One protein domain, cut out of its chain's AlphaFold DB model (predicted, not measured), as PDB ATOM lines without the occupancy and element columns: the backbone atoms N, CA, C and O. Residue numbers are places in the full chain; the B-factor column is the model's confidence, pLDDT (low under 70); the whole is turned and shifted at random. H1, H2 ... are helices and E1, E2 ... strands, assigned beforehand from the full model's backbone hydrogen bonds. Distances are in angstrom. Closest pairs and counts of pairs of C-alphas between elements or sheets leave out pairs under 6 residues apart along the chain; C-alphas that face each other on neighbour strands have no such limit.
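Overview. This is residues 152 to 218 of the 223 residues of the protein "Alginate lyase" of Nonlabens ulvanivorans (UniProt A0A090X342). A long, narrow, twisted ribbon of three strands, E1, E2 and E3, has the short helix H1 at one end, between E1 and E2; after E3, residues 202 to 210 loop out and lead to H2. The printed part has 67 residues with two named helices and three named strands, in the order E1 H1 E2 E3 H2. The sheet, E1 E2 E3, is antiparallel, and the class is mixed. The whole is loose, radius of gyration of the C-alphas 15.6 A, spanning 46 by 24 by 22 A.

Along the chain. E1, residues 160 to 168, starts at C-alpha 160 (-1.755, -22.726, 2.237) and is 21.2 A long. H1 is residues 171 to 177, E2 residues 183 to 193, 25.7 A, and E3 residues 196 to 201, 16.4 A. H2, residues 211 to 214, ends at C-alpha 214 (14.439, -10.932, 20.536).

Arrangement. E1 and E2 are antiparallel at 164 degrees, N 162 and O 190 being 2.8 A apart. E2 and E3 form an antiparallel hairpin, N 191 to O 198 2.8 A. H1 and H2 are not on the sheet. In H1 every O i to N i+4 pair is within hydrogen-bond range; H2 is too short for one.

Size, cuts and confidence. The farthest C-alphas, Asn 156 and Arg 176, are 46.2 A apart. The printed part has no cut and no long link, and no printed residue is under 70 in pLDDT.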
ATOM      1  N   THR A 152     -11.463 -11.195  -1.261       73.00
ATOM      2  CA  THR A 152     -10.886 -10.041  -1.957       73.00
ATOM      3  C   THR A 152      -9.398 -10.268  -2.233       73.00
ATOM      4  O   THR A 152      -8.654 -10.761  -1.386       73.00
ATOM      5  N   GLY A 153      -8.934  -9.887  -3.423       84.00
ATOM      6  CA  GLY A 153      -7.532 -10.023  -3.814       84.00
ATOM      7  C   GLY A 153      -7.371 -10.380  -5.286       84.00
ATOM      8  O   GLY A 153      -8.337 -10.393  -6.039       84.00
ATOM      9  N   SER A 154      -6.127 -10.634  -5.692       89.25
ATOM     10  CA  SER A 154      -5.768 -10.984  -7.070       89.25
ATOM     11  C   SER A 154      -5.551 -12.482  -7.295       89.25
ATOM     12  O   SER A 154      -5.145 -12.855  -8.390       89.25
ATOM     13  N   LEU A 155      -5.718 -13.312  -6.261       93.25
ATOM     14  CA  LEU A 155      -5.458 -14.747  -6.353       93.25
ATOM     15  C   LEU A 155      -6.704 -15.485  -6.833       93.25
ATOM     16  O   LEU A 155      -7.807 -15.129  -6.422       93.25
ATOM     17  N   ASN A 156      -6.519 -16.522  -7.647       95.12
ATOM     18  CA  ASN A 156      -7.626 -17.348  -8.136       95.12
ATOM     19  C   ASN A 156      -7.925 -18.520  -7.193       95.12
ATOM     20  O   ASN A 156      -9.073 -18.934  -7.063       95.12
ATOM     21  N   LYS A 157      -6.895 -19.054  -6.534       95.81
ATOM     22  CA  LYS A 157      -6.965 -20.181  -5.605       95.81
ATOM     23  C   LYS A 157      -6.624 -19.755  -4.185       95.81
ATOM     24  O   LYS A 157      -5.904 -18.774  -3.960       95.81
ATOM     25  N   ASP A 158      -7.149 -20.501  -3.219       93.81
ATOM     26  CA  ASP A 158      -6.731 -20.365  -1.830       93.81
ATOM     27  C   ASP A 158      -5.246 -20.708  -1.678       93.81
ATOM     28  O   ASP A 158      -4.657 -21.443  -2.465       93.81
ATOM     29  N   ARG A 159      -4.611 -20.141  -0.655       93.69
ATOM     30  CA  ARG A 159      -3.188 -20.350  -0.361       93.69
ATOM     31  C   ARG A 159      -3.035 -21.090   0.954       93.69
ATOM     32  O   ARG A 159      -3.780 -20.834   1.898       93.69
ATOM     33  N   PHE A 160      -2.019 -21.931   1.044       95.25
ATOM     34  CA  PHE A 160      -1.755 -22.726   2.237       95.25
ATOM     35  C   PHE A 160      -0.258 -22.939   2.424       95.25
ATOM     36  O   PHE A 160       0.549 -22.753   1.510       95.25
ATOM     37  N   ILE A 161       0.120 -23.272   3.652       97.00
ATOM     38  CA  ILE A 161       1.503 -23.560   3.996       97.00
ATOM     39  C   ILE A 161       1.747 -25.055   3.800       97.00
ATOM     40  O   ILE A 161       0.957 -25.867   4.262       97.00
ATOM     41  N   MET A 162       2.818 -25.399   3.088       96.31
ATOM     42  CA  MET A 162       3.213 -26.781   2.809       96.31
ATOM     43  C   MET A 162       4.278 -27.297   3.781       96.31
ATOM     44  O   MET A 162       4.337 -28.488   4.047       96.31
ATOM     45  N   ALA A 163       5.149 -26.416   4.281       96.50
ATOM     46  CA  ALA A 163       6.194 -26.765   5.243       96.50
ATOM     47  C   ALA A 163       6.630 -25.535   6.043       96.50
ATOM     48  O   ALA A 163       6.553 -24.404   5.547       96.50
ATOM     49  N   GLN A 164       7.101 -25.748   7.274       97.12
ATOM     50  CA  GLN A 164       7.487 -24.672   8.188       97.12
ATOM     51  C   GLN A 164       8.704 -25.043   9.035       97.12
ATOM     52  O   GLN A 164       8.904 -26.205   9.369       97.12
ATOM     53  N   ILE A 165       9.454 -24.022   9.449       97.00
ATOM     54  CA  ILE A 165      10.309 -24.066  10.639       97.00
ATOM     55  C   ILE A 165       9.708 -23.065  11.616       97.00
ATOM     56  O   ILE A 165       9.690 -21.861  11.337       97.00
ATOM     57  N   HIS A 166       9.188 -23.556  12.738       95.69
ATOM     58  CA  HIS A 166       8.497 -22.726  13.719       95.69
ATOM     59  C   HIS A 166       9.344 -22.525  14.971       95.69
ATOM     60  O   HIS A 166       9.791 -23.496  15.575       95.69
ATOM     61  N   GLY A 167       9.551 -21.270  15.376       95.25
ATOM     62  CA  GLY A 167      10.221 -20.974  16.634       95.25
ATOM     63  C   GLY A 167       9.368 -21.387  17.833       95.25
ATOM     64  O   GLY A 167       8.136 -21.332  17.791       95.25
ATOM     65  N   ILE A 168      10.037 -21.745  18.925       95.56
ATOM     66  CA  ILE A 168       9.437 -21.956  20.243       95.56
ATOM     67  C   ILE A 168      10.377 -21.381  21.305       95.56
ATOM     68  O   ILE A 168      11.595 -21.526  21.215       95.56
ATOM     69  N   ILE A 169       9.820 -20.681  22.288       96.44
ATOM     70  CA  ILE A 169      10.568 -20.106  23.405       96.44
ATOM     71  C   ILE A 169      10.791 -21.198  24.449       96.44
ATOM     72  O   ILE A 169       9.870 -21.938  24.799       96.44
ATOM     73  N   THR A 170      12.014 -21.295  24.970       95.56
ATOM     74  CA  THR A 170      12.345 -22.323  25.960       95.56
ATOM     75  C   THR A 170      11.499 -22.157  27.229       95.56
ATOM     76  O   THR A 170      11.227 -21.026  27.646       95.56
ATOM     77  N   PRO A 171      11.131 -23.246  27.927       95.75
ATOM     78  CA  PRO A 171      10.384 -23.137  29.183       95.75
ATOM     79  C   PRO A 171      11.116 -22.307  30.247       95.75
ATOM     80  O   PRO A 171      10.483 -21.597  31.029       95.75
ATOM     81  N   SER A 172      12.453 -22.354  30.253       96.31
ATOM     82  CA  SER A 172      13.291 -21.506  31.102       96.31
ATOM     83  C   SER A 172      13.136 -20.023  30.787       96.31
ATOM     84  O   SER A 172      13.026 -19.229  31.718       96.31
ATOM     85  N   ASP A 173      13.090 -19.636  29.511       97.06
ATOM     86  CA  ASP A 173      12.919 -18.235  29.120       97.06
ATOM     87  C   ASP A 173      11.492 -17.748  29.338       97.06
ATOM     88  O   ASP A 173      11.310 -16.633  29.818       97.06
ATOM     89  N   VAL A 174      10.487 -18.596  29.094       96.75
ATOM     90  CA  VAL A 174       9.092 -18.292  29.449       96.75
ATOM     91  C   VAL A 174       8.985 -17.943  30.932       96.75
ATOM     92  O   VAL A 174       8.421 -16.906  31.280       96.75
ATOM     93  N   ALA A 175       9.572 -18.763  31.809       97.19
ATOM     94  CA  ALA A 175       9.567 -18.512  33.247       97.19
ATOM     95  C   ALA A 175      10.387 -17.267  33.627       97.19
ATOM     96  O   ALA A 175       9.923 -16.426  34.395       97.19
ATOM     97  N   ARG A 176      11.601 -17.131  33.080       97.81
ATOM     98  CA  ARG A 176      12.541 -16.042  33.388       97.81
ATOM     99  C   ARG A 176      12.019 -14.670  32.962       97.81
ATOM    100  O   ARG A 176      12.254 -13.693  33.668       97.81
ATOM    101  N   LEU A 177      11.323 -14.607  31.829       96.50
ATOM    102  CA  LEU A 177      10.768 -13.381  31.251       96.50
ATOM    103  C   LEU A 177       9.284 -13.178  31.589       96.50
ATOM    104  O   LEU A 177       8.702 -12.173  31.185       96.50
ATOM    105  N   ASN A 178       8.679 -14.098  32.351       95.75
ATOM    106  CA  ASN A 178       7.268 -14.070  32.735       95.75
ATOM    107  C   ASN A 178       6.326 -13.940  31.519       95.75
ATOM    108  O   ASN A 178       5.414 -13.109  31.496       95.75
ATOM    109  N   LEU A 179       6.579 -14.749  30.487       94.31
ATOM    110  CA  LEU A 179       5.767 -14.795  29.270       94.31
ATOM    111  C   LEU A 179       4.521 -15.655  29.491       94.31
ATOM    112  O   LEU A 179       4.542 -16.640  30.224       94.31
ATOM    113  N   SER A 180       3.426 -15.308  28.817       92.31
ATOM    114  CA  SER A 180       2.169 -16.063  28.891       92.31
ATOM    115  C   SER A 180       2.143 -17.321  28.014       92.31
ATOM    116  O   SER A 180       1.215 -18.118  28.129       92.31
ATOM    117  N   SER A 181       3.121 -17.494  27.120       91.75
ATOM    118  CA  SER A 181       3.201 -18.600  26.162       91.75
ATOM    119  C   SER A 181       4.648 -18.835  25.716       91.75
ATOM    120  O   SER A 181       5.462 -17.912  25.728       91.75
ATOM    121  N   ASP A 182       4.939 -20.064  25.288       94.38
ATOM    122  CA  ASP A 182       6.162 -20.485  24.595       94.38
ATOM    123  C   ASP A 182       6.127 -20.207  23.076       94.38
ATOM    124  O   ASP A 182       7.044 -20.574  22.347       94.38
ATOM    125  N   SER A 183       5.094 -19.532  22.570       92.06
ATOM    126  CA  SER A 183       4.966 -19.186  21.152       92.06
ATOM    127  C   SER A 183       6.033 -18.182  20.696       92.06
ATOM    128  O   SER A 183       6.149 -17.086  21.247       92.06
ATOM    129  N   ALA A 184       6.769 -18.534  19.640       93.75
ATOM    130  CA  ALA A 184       7.677 -17.652  18.910       93.75
ATOM    131  C   ALA A 184       7.311 -17.623  17.413       93.75
ATOM    132  O   ALA A 184       6.543 -18.467  16.956       93.75
ATOM    133  N   PRO A 185       7.810 -16.654  16.627       93.56
ATOM    134  CA  PRO A 185       7.472 -16.551  15.211       93.56
ATOM    135  C   PRO A 185       7.878 -17.786  14.387       93.56
ATOM    136  O   PRO A 185       8.901 -18.417  14.670       93.56
ATOM    137  N   PRO A 186       7.147 -18.100  13.300       94.06
ATOM    138  CA  PRO A 186       7.637 -19.024  12.290       94.06
ATOM    139  C   PRO A 186       8.823 -18.404  11.546       94.06
ATOM    140  O   PRO A 186       8.666 -17.361  10.917       94.06
ATOM    141  N   LEU A 187       9.995 -19.041  11.599       94.38
ATOM    142  CA  LEU A 187      11.218 -18.554  10.949       94.38
ATOM    143  C   LEU A 187      11.222 -18.803   9.442       94.38
ATOM    144  O   LEU A 187      11.775 -17.998   8.694       94.38
ATOM    145  N   LEU A 188      10.602 -19.895   8.994       95.50
ATOM    146  CA  LEU A 188      10.433 -20.225   7.582       95.50
ATOM    147  C   LEU A 188       9.020 -20.749   7.341       95.50
ATOM    148  O   LEU A 188       8.538 -21.599   8.086       95.50
ATOM    149  N   LYS A 189       8.382 -20.279   6.269       96.19
ATOM    150  CA  LYS A 189       7.131 -20.831   5.739       96.19
ATOM    151  C   LYS A 189       7.245 -21.025   4.234       96.19
ATOM    152  O   LYS A 189       7.477 -20.060   3.509       96.19
ATOM    153  N   MET A 190       7.037 -22.252   3.776       96.62
ATOM    154  CA  MET A 190       6.914 -22.601   2.363       96.62
ATOM    155  C   MET A 190       5.430 -22.575   2.004       96.62
ATOM    156  O   MET A 190       4.672 -23.427   2.454       96.62
ATOM    157  N   GLN A 191       4.989 -21.568   1.258       96.00
ATOM    158  CA  GLN A 191       3.584 -21.342   0.925       96.00
ATOM    159  C   GLN A 191       3.309 -21.682  -0.535       96.00
ATOM    160  O   GLN A 191       3.941 -21.119  -1.428       96.00
ATOM    161  N   TRP A 192       2.310 -22.528  -0.767       96.38
ATOM    162  CA  TRP A 192       1.719 -22.693  -2.087       96.38
ATOM    163  C   TRP A 192       0.751 -21.544  -2.375       96.38
ATOM    164  O   TRP A 192      -0.059 -21.174  -1.515       96.38
ATOM    165  N   ARG A 193       0.827 -20.971  -3.577       94.56
ATOM    166  CA  ARG A 193      -0.025 -19.856  -4.006       94.56
ATOM    167  C   ARG A 193      -0.178 -19.841  -5.526       94.56
ATOM    168  O   ARG A 193       0.790 -19.559  -6.221       94.56
ATOM    169  N   ASP A 194      -1.396 -20.073  -6.020       93.69
ATOM    170  CA  ASP A 194      -1.741 -20.037  -7.456       93.69
ATOM    171  C   ASP A 194      -0.797 -20.873  -8.351       93.69
ATOM    172  O   ASP A 194      -0.473 -20.496  -9.473       93.69
ATOM    173  N   GLY A 195      -0.362 -22.035  -7.859       92.88
ATOM    174  CA  GLY A 195       0.526 -22.948  -8.589       92.88
ATOM    175  C   GLY A 195       2.020 -22.723  -8.349       92.88
ATOM    176  O   GLY A 195       2.816 -23.589  -8.701       92.88
ATOM    177  N   ASP A 196       2.399 -21.629  -7.693       93.56
ATOM    178  CA  ASP A 196       3.784 -21.321  -7.343       93.56
ATOM    179  C   ASP A 196       4.089 -21.660  -5.874       93.56
ATOM    180  O   ASP A 196       3.217 -21.600  -4.999       93.56
ATOM    181  N   LEU A 197       5.364 -21.936  -5.583       93.81
ATOM    182  CA  LEU A 197       5.880 -22.101  -4.225       93.81
ATOM    183  C   LEU A 197       6.701 -20.871  -3.811       93.81
ATOM    184  O   LEU A 197       7.690 -20.526  -4.455       93.81
ATOM    185  N   TYR A 198       6.323 -20.241  -2.701       94.88
ATOM    186  CA  TYR A 198       7.014 -19.088  -2.121       94.88
ATOM    187  C   TYR A 198       7.646 -19.454  -0.780       94.88
ATOM    188  O   TYR A 198       6.991 -20.033   0.082       94.88
ATOM    189  N   ALA A 199       8.901 -19.058  -0.573       94.25
ATOM    190  CA  ALA A 199       9.581 -19.182   0.710       94.25
ATOM    191  C   ALA A 199       9.566 -17.836   1.447       94.25
ATOM    192  O   ALA A 199      10.120 -16.848   0.964       94.25
ATOM    193  N   TYR A 200       8.956 -17.804   2.627       94.06
ATOM    194  CA  TYR A 200       8.928 -16.641   3.507       94.06
ATOM    195  C   TYR A 200       9.824 -16.894   4.707       94.06
ATOM    196  O   TYR A 200       9.524 -17.760   5.529       94.06
ATOM    197  N   LYS A 201      10.909 -16.130   4.811       93.69
ATOM    198  CA  LYS A 201      11.807 -16.147   5.962       93.69
ATOM    199  C   LYS A 201      11.494 -14.954   6.860       93.69
ATOM    200  O   LYS A 201      11.435 -13.838   6.355       93.69
ATOM    201  N   LYS A 202      11.342 -15.196   8.161       92.50
ATOM    202  CA  LYS A 202      11.223 -14.143   9.172       92.50
ATOM    203  C   LYS A 202      12.612 -13.593   9.512       92.50
ATOM    204  O   LYS A 202      13.575 -14.357   9.630       92.50
ATOM    205  N   THR A 203      12.723 -12.284   9.659       93.06
ATOM    206  CA  THR A 203      13.975 -11.565   9.952       93.06
ATOM    207  C   THR A 203      13.777 -10.573  11.088       93.06
ATOM    208  O   THR A 203      12.646 -10.256  11.436       93.06
ATOM    209  N   LEU A 204      14.860 -10.092  11.697       94.81
ATOM    210  CA  LEU A 204      14.752  -8.988  12.648       94.81
ATOM    211  C   LEU A 204      14.490  -7.687  11.888       94.81
ATOM    212  O   LEU A 204      15.198  -7.389  10.930       94.81
ATOM    213  N   GLU A 205      13.535  -6.892  12.359       94.75
ATOM    214  CA  GLU A 205      13.295  -5.534  11.841       94.75
ATOM    215  C   GLU A 205      14.503  -4.615  12.096       94.75
ATOM    216  O   GLU A 205      14.803  -3.700  11.331       94.75
ATOM    217  N   ASN A 206      15.241  -4.883  13.177       94.75
ATOM    218  CA  ASN A 206      16.504  -4.235  13.491       94.75
ATOM    219  C   ASN A 206      17.562  -5.288  13.846       94.75
ATOM    220  O   ASN A 206      17.559  -5.839  14.945       94.75
ATOM    221  N   GLU A 207      18.519  -5.501  12.944       93.19
ATOM    222  CA  GLU A 207      19.603  -6.485  13.095       93.19
ATOM    223  C   GLU A 207      20.554  -6.210  14.272       93.19
ATOM    224  O   GLU A 207      21.335  -7.081  14.647       93.19
ATOM    225  N   SER A 208      20.496  -5.025  14.895       94.81
ATOM    226  CA  SER A 208      21.258  -4.743  16.122       94.81
ATOM    227  C   SER A 208      20.579  -5.242  17.406       94.81
ATOM    228  O   SER A 208      21.191  -5.194  18.478       94.81
ATOM    229  N   MET A 209      19.333  -5.730  17.333       93.81
ATOM    230  CA  MET A 209      18.651  -6.346  18.475       93.81
ATOM    231  C   MET A 209      19.301  -7.677  18.864       93.81
ATOM    232  O   MET A 209      19.725  -8.463  18.023       93.81
ATOM    233  N   SER A 210      19.377  -7.937  20.168       94.25
ATOM    234  CA  SER A 210      19.988  -9.151  20.716       94.25
ATOM    235  C   SER A 210      19.478  -9.454  22.128       94.25
ATOM    236  O   SER A 210      18.771  -8.646  22.739       94.25
ATOM    237  N   GLY A 211      19.844 -10.627  22.652       94.44
ATOM    238  CA  GLY A 211      19.493 -11.056  24.007       94.44
ATOM    239  C   GLY A 211      17.984 -11.176  24.213       94.44
ATOM    240  O   GLY A 211      17.259 -11.624  23.333       94.44
ATOM    241  N   ASP A 212      17.491 -10.743  25.370       95.81
ATOM    242  CA  ASP A 212      16.072 -10.882  25.730       95.81
ATOM    243  C   ASP A 212      15.124 -10.096  24.816       95.81
ATOM    244  O   ASP A 212      13.957 -10.457  24.679       95.81
ATOM    245  N   ALA A 213      15.620  -9.049  24.145       93.69
ATOM    246  CA  ALA A 213      14.814  -8.213  23.260       93.69
ATOM    247  C   ALA A 213      14.268  -8.972  22.038       93.69
ATOM    248  O   ALA A 213      13.274  -8.540  21.460       93.69
ATOM    249  N   ILE A 214      14.885 -10.099  21.663       93.88
ATOM    250  CA  ILE A 214      14.439 -10.932  20.536       93.88
ATOM    251  C   ILE A 214      13.579 -12.130  20.974       93.88
ATOM    252  O   ILE A 214      13.036 -12.837  20.130       93.88
ATOM    253  N   ILE A 215      13.408 -12.356  22.283       95.12
ATOM    254  CA  ILE A 215      12.659 -13.497  22.835       95.12
ATOM    255  C   ILE A 215      11.179 -13.122  22.984       95.12
ATOM    256  O   ILE A 215      10.650 -12.942  24.078       95.12
ATOM    257  N   ASN A 216      10.515 -12.925  21.850       91.81
ATOM    258  CA  ASN A 216       9.088 -12.627  21.755       91.81
ATOM    259  C   ASN A 216       8.594 -12.869  20.319       91.81
ATOM    260  O   ASN A 216       9.361 -13.264  19.443       91.81
ATOM    261  N   LYS A 217       7.304 -12.609  20.087       90.75
ATOM    262  CA  LYS A 217       6.644 -12.709  18.778       90.75
ATOM    263  C   LYS A 217       6.135 -11.368  18.236       90.75
ATOM    264  O   LYS A 217       5.177 -11.356  17.470       90.75
ATOM    265  N   ASP A 218       6.686 -10.258  18.719       91.69
ATOM    266  CA  ASP A 218       6.249  -8.914  18.344       91.69
ATOM    267  C   ASP A 218       6.661  -8.601  16.900       91.69
ATOM    268  O   ASP A 218       7.820  -8.784  16.521       91.69
TER     269      ASP A 218